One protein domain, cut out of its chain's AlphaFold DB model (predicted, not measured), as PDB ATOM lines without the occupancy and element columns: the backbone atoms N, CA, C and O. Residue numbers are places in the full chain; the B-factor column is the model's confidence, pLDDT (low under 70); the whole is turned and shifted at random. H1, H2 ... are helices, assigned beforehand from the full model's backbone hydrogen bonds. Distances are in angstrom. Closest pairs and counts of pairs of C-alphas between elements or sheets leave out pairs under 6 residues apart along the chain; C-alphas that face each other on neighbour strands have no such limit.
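This is residues 38 to 99 of the 207 residues of the protein "FZ domain-containing protein" of Anopheles culicifacies (UniProt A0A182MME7). Here is little regular structure: one helix, H2, with long loops at both of its ends and a short helical turn, H1, apart from it. The link at residues 43 to 57 reaches out to one end of the length and folds back, while after H2 the chain turns at the opposite end, near Pro 72, and runs back beside H2. The printed part has 62 residues, two named helices, H1 then H2, no named strand, and is all helix by class, with 17 residues in named elements. It is elongated, 41 by 23 by 19 A, and only just compact, close to loose, with a radius of gyration of the C-alphas of 12.5 A.

Find C-alpha 58 at (107.154, 86.640, 95.087); from there H2, residues 58 to 69, runs 15.7 A to C-alpha 69 at (97.680, 98.352, 90.825). Look back to C-alpha 38 at (95.352, 85.297, 90.700), where H1, residues 38 to 42, begins.

H1 and H2 are apart, with no C-alpha of one within 8 A of the other. In both, every O i to N i+4 pair is within hydrogen-bond range. Residues 55 to 56 pair with residues 96 to 97, parallel.

The C-alphas of Pro 48 and Pro 72, the two farthest apart, are 41.6 A apart. The link from H1 to H2 is long, with 15 residues; residues 70 to 99 hold no named element. The printed part has no cut, and no printed residue is under 70 in pLDDT.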
ATOM      1  N   PHE A  38      96.592  85.389  89.928       92.31
ATOM      2  CA  PHE A  38      95.352  85.297  90.700       92.31
ATOM      3  C   PHE A  38      94.853  83.858  90.811       92.31
ATOM      4  O   PHE A  38      94.485  83.417  91.902       92.31
ATOM      5  N   CYS A  39      94.905  83.104  89.715       90.69
ATOM      6  CA  CYS A  39      94.495  81.707  89.701       90.69
ATOM      7  C   CYS A  39      95.426  80.826  90.540       90.69
ATOM      8  O   CYS A  39      94.938  80.064  91.369       90.69
ATOM      9  N   SER A  40      96.747  80.954  90.384       91.75
ATOM     10  CA  SER A  40      97.726  80.162  91.148       91.75
ATOM     11  C   SER A  40      97.749  80.492  92.642       91.75
ATOM     12  O   SER A  40      98.109  79.642  93.455       91.75
ATOM     13  N   SER A  41      97.328  81.698  93.026       91.12
ATOM     14  CA  SER A  41      97.193  82.085  94.434       91.12
ATOM     15  C   SER A  41      95.963  81.471  95.097       91.12
ATOM     16  O   SER A  41      96.016  81.107  96.270       91.12
ATOM     17  N   LEU A  42      94.862  81.342  94.351       87.12
ATOM     18  CA  LEU A  42      93.637  80.688  94.820       87.12
ATOM     19  C   LEU A  42      93.734  79.158  94.761       87.12
ATOM     20  O   LEU A  42      93.211  78.463  95.631       87.12
ATOM     21  N   PHE A  43      94.414  78.640  93.738       88.56
ATOM     22  CA  PHE A  43      94.549  77.217  93.436       88.56
ATOM     23  C   PHE A  43      96.029  76.856  93.261       88.56
ATOM     24  O   PHE A  43      96.488  76.635  92.133       88.56
ATOM     25  N   PRO A  44      96.794  76.801  94.365       89.00
ATOM     26  CA  PRO A  44      98.199  76.427  94.305       89.00
ATOM     27  C   PRO A  44      98.363  75.010  93.751       89.00
ATOM     28  O   PRO A  44      97.491  74.147  93.900       89.00
ATOM     29  N   LEU A  45      99.494  74.768  93.094       88.62
ATOM     30  CA  LEU A  45      99.782  73.485  92.466       88.62
ATOM     31  C   LEU A  45     100.160  72.453  93.533       88.62
ATOM     32  O   LEU A  45     101.025  72.695  94.368       88.62
ATOM     33  N   CYS A  46      99.562  71.268  93.477       89.25
ATOM     34  CA  CYS A  46      99.933  70.144  94.335       89.25
ATOM     35  C   CYS A  46     100.616  69.067  93.489       89.25
ATOM     36  O   CYS A  46     100.075  68.659  92.464       89.25
ATOM     37  N   SER A  47     101.774  68.578  93.935       82.88
ATOM     38  CA  SER A  47     102.507  67.481  93.294       82.88
ATOM     39  C   SER A  47     102.904  66.434  94.338       82.88
ATOM     40  O   SER A  47     103.273  66.827  95.443       82.88
ATOM     41  N   PRO A  48     102.918  65.125  94.014       86.06
ATOM     42  CA  PRO A  48     103.466  64.093  94.901       86.06
ATOM     43  C   PRO A  48     104.933  64.326  95.289       86.06
ATOM     44  O   PRO A  48     105.387  63.830  96.314       86.06
ATOM     45  N   THR A  49     105.676  65.074  94.469       85.31
ATOM     46  CA  THR A  49     107.085  65.419  94.706       85.31
ATOM     47  C   THR A  49     107.274  66.675  95.556       85.31
ATOM     48  O   THR A  49     108.393  66.952  95.980       85.31
ATOM     49  N   ALA A  50     106.205  67.433  95.823       85.12
ATOM     50  CA  ALA A  50     106.247  68.646  96.628       85.12
ATOM     51  C   ALA A  50     105.550  68.403  97.982       85.12
ATOM     52  O   ALA A  50     104.369  68.059  98.013       85.12
ATOM     53  N   PRO A  51     106.230  68.613  99.125       84.25
ATOM     54  CA  PRO A  51     105.654  68.346 100.448       84.25
ATOM     55  C   PRO A  51     104.531  69.326 100.833       84.25
ATOM     56  O   PRO A  51     103.809  69.110 101.809       84.25
ATOM     57  N   ARG A  52     104.399  70.435 100.099       86.69
ATOM     58  CA  ARG A  52     103.428  71.511 100.316       86.69
ATOM     59  C   ARG A  52     102.906  72.010  98.963       86.69
ATOM     60  O   ARG A  52     103.601  71.829  97.962       86.69
ATOM     61  N   PRO A  53     101.717  72.644  98.921       89.31
ATOM     62  CA  PRO A  53     101.257  73.328  97.721       89.31
ATOM     63  C   PRO A  53     102.288  74.357  97.249       89.31
ATOM     64  O   PRO A  53     102.821  75.125  98.051       89.31
ATOM     65  N   VAL A  54     102.566  74.355  95.952       93.62
ATOM     66  CA  VAL A  54     103.488  75.280  95.303       93.62
ATOM     67  C   VAL A  54     102.716  76.544  94.949       93.62
ATOM     68  O   VAL A  54     101.740  76.505  94.197       93.62
ATOM     69  N   HIS A  55     103.150  77.661  95.523       94.56
ATOM     70  CA  HIS A  55     102.575  78.988  95.316       94.56
ATOM     71  C   HIS A  55     103.315  79.748  94.200       94.56
ATOM     72  O   HIS A  55     104.430  79.363  93.833       94.56
ATOM     73  N   PRO A  56     102.728  80.824  93.642       96.12
ATOM     74  CA  PRO A  56     103.466  81.726  92.764       96.12
ATOM     75  C   PRO A  56     104.669  82.335  93.492       96.12
ATOM     76  O   PRO A  56     104.613  82.597  94.696       96.12
ATOM     77  N   CYS A  57     105.754  82.571  92.758       97.38
ATOM     78  CA  CYS A  57     106.919  83.257  93.299       97.38
ATOM     79  C   CYS A  57     106.583  84.707  93.671       97.38
ATOM     80  O   CYS A  57     105.727  85.360  93.062       97.38
ATOM     81  N   ARG A  58     107.297  85.242  94.664       97.19
ATOM     82  CA  ARG A  58     107.154  86.640  95.087       97.19
ATOM     83  C   ARG A  58     107.403  87.642  93.953       97.19
ATOM     84  O   ARG A  58     106.655  88.614  93.850       97.19
ATOM     85  N   SER A  59     108.402  87.387  93.105       96.12
ATOM     86  CA  SER A  59     108.764  88.211  91.940       96.12
ATOM     87  C   SER A  59     107.564  88.471  91.024       96.12
ATOM     88  O   SER A  59     107.228  89.618  90.727       96.12
ATOM     89  N   LEU A  60     106.858  87.403  90.656       96.19
ATOM     90  CA  LEU A  60     105.644  87.425  89.843       96.19
ATOM     91  C   LEU A  60     104.532  88.279  90.481       96.19
ATOM     92  O   LEU A  60     103.892  89.082  89.801       96.19
ATOM     93  N   CYS A  61     104.312  88.135  91.791       96.69
ATOM     94  CA  CYS A  61     103.307  88.921  92.512       96.69
ATOM     95  C   CYS A  61     103.623  90.416  92.510       96.69
ATOM     96  O   CYS A  61     102.751  91.241  92.234       96.69
ATOM     97  N   GLU A  62     104.874  90.767  92.803       96.25
ATOM     98  CA  GLU A  62     105.324  92.157  92.829       96.25
ATOM     99  C   GLU A  62     105.245  92.799  91.439       96.25
ATOM    100  O   GLU A  62     104.814  93.949  91.329       96.25
ATOM    101  N   GLN A  63     105.569  92.046  90.384       95.31
ATOM    102  CA  GLN A  63     105.466  92.504  89.002       95.31
ATOM    103  C   GLN A  63     104.017  92.847  88.622       95.31
ATOM    104  O   GLN A  63     103.740  93.978  88.233       95.31
ATOM    105  N   VAL A  64     103.064  91.929  88.821       95.06
ATOM    106  CA  VAL A  64     101.638  92.197  88.528       95.06
ATOM    107  C   VAL A  64     101.095  93.333  89.391       95.06
ATOM    108  O   VAL A  64     100.333  94.171  88.908       95.06
ATOM    109  N   ARG A  65     101.484  93.398  90.671       94.75
ATOM    110  CA  ARG A  65     101.072  94.491  91.558       94.75
ATOM    111  C   ARG A  65     101.515  95.843  91.008       94.75
ATOM    112  O   ARG A  65     100.726  96.784  91.001       94.75
ATOM    113  N   LYS A  66     102.756  95.931  90.528       94.50
ATOM    114  CA  LYS A  66     103.298  97.140  89.911       94.50
ATOM    115  C   LYS A  66     102.569  97.489  88.613       94.50
ATOM    116  O   LYS A  66     102.175  98.640  88.452       94.50
ATOM    117  N   ASP A  67     102.369  96.518  87.732       93.12
ATOM    118  CA  ASP A  67     101.789  96.740  86.403       93.12
ATOM    119  C   ASP A  67     100.309  97.143  86.468       93.12
ATOM    120  O   ASP A  67      99.865  98.026  85.739       93.12
ATOM    121  N   CYS A  68      99.545  96.527  87.371       93.12
ATOM    122  CA  CYS A  68      98.089  96.640  87.383       93.12
ATOM    123  C   CYS A  68      97.523  97.543  88.485       93.12
ATOM    124  O   CYS A  68      96.442  98.098  88.308       93.12
ATOM    125  N   PHE A  69      98.216  97.690  89.621       92.19
ATOM    126  CA  PHE A  69      97.680  98.352  90.825       92.19
ATOM    127  C   PHE A  69      98.437  99.621  91.219       92.19
ATOM    128  O   PHE A  69      98.152 100.202  92.268       92.19
ATOM    129  N   SER A  70      99.363 100.080  90.375       88.06
ATOM    130  CA  SER A  70      99.871 101.457  90.451       88.06
ATOM    131  C   SER A  70      98.804 102.480  90.033       88.06
ATOM    132  O   SER A  70      98.893 103.641  90.421       88.06
ATOM    133  N   ASP A  71      97.785 102.050  89.278       81.56
ATOM    134  CA  ASP A  71      96.621 102.863  88.925       81.56
ATOM    135  C   ASP A  71      95.668 103.012  90.134       81.56
ATOM    136  O   ASP A  71      95.185 102.003  90.676       81.56
ATOM    137  N   PRO A  72      95.337 104.249  90.560       82.44
ATOM    138  CA  PRO A  72      94.326 104.503  91.580       82.44
ATOM    139  C   PRO A  72      92.985 103.794  91.333       82.44
ATOM    140  O   PRO A  72      92.347 103.386  92.309       82.44
ATOM    141  N   ALA A  73      92.572 103.607  90.073       83.81
ATOM    142  CA  ALA A  73      91.317 102.942  89.711       83.81
ATOM    143  C   ALA A  73      91.283 101.468  90.148       83.81
ATOM    144  O   ALA A  73      90.258 100.981  90.628       83.81
ATOM    145  N   HIS A  74      92.416 100.768  90.048       85.50
ATOM    146  CA  HIS A  74      92.529  99.351  90.397       85.50
ATOM    147  C   HIS A  74      92.991  99.111  91.833       85.50
ATOM    148  O   HIS A  74      92.759  98.029  92.366       85.50
ATOM    149  N   SER A  75      93.592 100.107  92.492       85.56
ATOM    150  CA  SER A  75      94.170  99.990  93.843       85.56
ATOM    151  C   SER A  75      93.259  99.304  94.881       85.56
ATOM    152  O   SER A  75      93.735  98.535  95.714       85.56
ATOM    153  N   LYS A  76      91.939  99.532  94.804       86.12
ATOM    154  CA  LYS A  76      90.934  98.965  95.723       86.12
ATOM    155  C   LYS A  76      90.539  97.519  95.414       86.12
ATOM    156  O   LYS A  76      89.915  96.879  96.253       86.12
ATOM    157  N   LEU A  77      90.871  97.018  94.225       89.31
ATOM    158  CA  LEU A  77      90.554  95.659  93.784       89.31
ATOM    159  C   LEU A  77      91.608  94.640  94.237       89.31
ATOM    160  O   LEU A  77      91.409  93.446  94.036       89.31
ATOM    161  N   TRP A  78      92.724  95.076  94.839       90.25
ATOM    162  CA  TRP A  78      93.783  94.157  95.253       90.25
ATOM    163  C   TRP A  78      93.262  93.163  96.309       90.25
ATOM    164  O   TRP A  78      92.739  93.586  97.345       90.25
ATOM    165  N   PRO A  79      93.404  91.846  96.087       87.44
ATOM    166  CA  PRO A  79      92.835  90.857  96.985       87.44
ATOM    167  C   PRO A  79      93.563  90.821  98.333       87.44
ATOM    168  O   PRO A  79      94.778  90.660  98.401       87.44
ATOM    169  N   ALA A  80      92.805  90.880  99.431       84.62
ATOM    170  CA  ALA A  80      93.361  90.863 100.789       84.62
ATOM    171  C   ALA A  80      94.088  89.552 101.152       84.62
ATOM    172  O   ALA A  80      94.913  89.544 102.061       84.62
ATOM    173  N   TYR A  81      93.792  88.448 100.458       81.88
ATOM    174  CA  TYR A  81      94.490  87.172 100.645       81.88
ATOM    175  C   TYR A  81      95.873  87.138  99.979       81.88
ATOM    176  O   TYR A  81      96.636  86.203 100.215       81.88
ATOM    177  N   LEU A  82      96.190  88.120  99.129       89.75
ATOM    178  CA  LEU A  82      97.397  88.135  98.317       89.75
ATOM    179  C   LEU A  82      98.408  89.143  98.872       89.75
ATOM    180  O   LEU A  82      98.506  90.279  98.410       89.75
ATOM    181  N   ASP A  83      99.184  88.726  99.868       92.44
ATOM    182  CA  ASP A  83     100.362  89.474 100.309       92.44
ATOM    183  C   ASP A  83     101.620  88.914  99.636       92.44
ATOM    184  O   ASP A  83     102.075  87.819  99.966       92.44
ATOM    185  N   CYS A  84     102.221  89.682  98.718       95.69
ATOM    186  CA  CYS A  84     103.436  89.257  98.020       95.69
ATOM    187  C   CYS A  84     104.595  88.934  98.978       95.69
ATOM    188  O   CYS A  84     105.449  88.119  98.648       95.69
ATOM    189  N   ARG A  85     104.640  89.538 100.175       95.69
ATOM    190  CA  ARG A  85     105.711  89.285 101.155       95.69
ATOM    191  C   ARG A  85     105.622  87.901 101.791       95.69
ATOM    192  O   ARG A  85     106.635  87.408 102.280       95.69
ATOM    193  N   ALA A  86     104.434  87.302 101.791       93.94
ATOM    194  CA  ALA A  86     104.194  85.960 102.303       93.94
ATOM    195  C   ALA A  86     104.494  84.865 101.263       93.94
ATOM    196  O   ALA A  86     104.429  83.682 101.595       93.94
ATOM    197  N   LEU A  87     104.799  85.241 100.015       95.19
ATOM    198  CA  LEU A  87     105.099  84.295  98.948       95.19
ATOM    199  C   LEU A  87     106.565  83.826  98.975       95.19
ATOM    200  O   LEU A  87     107.458  84.595  99.355       95.19
ATOM    201  N   PRO A  88     106.812  82.579  98.534       95.62
ATOM    202  CA  PRO A  88     108.146  81.993  98.466       95.62
ATOM    203  C   PRO A  88     109.081  82.719  97.489       95.62
ATOM    204  O   PRO A  88     108.648  83.348  96.515       95.62
ATOM    205  N   GLN A  89     110.380  82.594  97.754       95.44
ATOM    206  CA  GLN A  89     111.471  83.164  96.962       95.44
ATOM    207  C   GLN A  89     112.470  82.078  96.529       95.44
ATOM    208  O   GLN A  89     113.025  81.395  97.398       95.44
ATOM    209  N   PRO A  90     112.771  81.948  95.220       92.44
ATOM    210  CA  PRO A  90     113.788  81.014  94.732       92.44
ATOM    211  C   PRO A  90     115.160  81.225  95.385       92.44
ATOM    212  O   PRO A  90     115.872  80.263  95.666       92.44
ATOM    213  N   GLU A  91     115.513  82.473  95.708       92.50
ATOM    214  CA  GLU A  91     116.792  82.851  96.330       92.50
ATOM    215  C   GLU A  91     116.947  82.283  97.747       92.50
ATOM    216  O   GLU A  91     118.058  82.170  98.267       92.50
ATOM    217  N   LYS A  92     115.829  81.919  98.384       92.69
ATOM    218  CA  LYS A  92     115.788  81.270  99.699       92.69
ATOM    219  C   LYS A  92     115.675  79.749  99.602       92.69
ATOM    220  O   LYS A  92     115.441  79.102 100.617       92.69
ATOM    221  N   HIS A  93     115.868  79.185  98.408       90.94
ATOM    222  CA  HIS A  93     115.679  77.764  98.109       90.94
ATOM    223  C   HIS A  93     114.235  77.281  98.344       90.94
ATOM    224  O   HIS A  93     114.004  76.110  98.641       90.94
ATOM    225  N   GLU A  94     113.252  78.177  98.212       92.25
ATOM    226  CA  GLU A  94     111.833  77.836  98.305       92.25
ATOM    227  C   GLU A  94     111.276  77.514  96.911       92.25
ATOM    228  O   GLU A  94     111.504  78.245  95.949       92.25
ATOM    229  N   LEU A  95     110.521  76.419  96.796       93.00
ATOM    230  CA  LEU A  95     109.892  76.020  95.537       93.00
ATOM    231  C   LEU A  95     108.674  76.907  95.233       93.00
ATOM    232  O   LEU A  95     107.745  76.984  96.041       93.00
ATOM    233  N   CYS A  96     108.649  77.529  94.054       95.44
ATOM    234  CA  CYS A  96     107.551  78.382  93.603       95.44
ATOM    235  C   CYS A  96     107.403  78.388  92.076       95.44
ATOM    236  O   CYS A  96     108.266  77.884  91.360       95.44
ATOM    237  N   MET A  97     106.281  78.917  91.581       93.94
ATOM    238  CA  MET A  97     105.988  79.001  90.145       93.94
ATOM    239  C   MET A  97     106.249  80.400  89.583       93.94
ATOM    240  O   MET A  97     105.761  81.394  90.125       93.94
ATOM    241  N   GLU A  98     106.924  80.449  88.438       91.31
ATOM    242  CA  GLU A  98     107.146  81.646  87.625       91.31
ATOM    243  C   GLU A  98     106.590  81.445  86.212       91.31
ATOM    244  O   GLU A  98     106.473  80.316  85.730       91.31
ATOM    245  N   VAL A  99     106.245  82.547  85.544       89.00
ATOM    246  CA  VAL A  99     105.843  82.524  84.134       89.00
ATOM    247  C   VAL A  99     107.087  82.785  83.282       89.00
ATOM    248  O   VAL A  99     107.762  83.794  83.503       89.00
TER     249      VAL A  99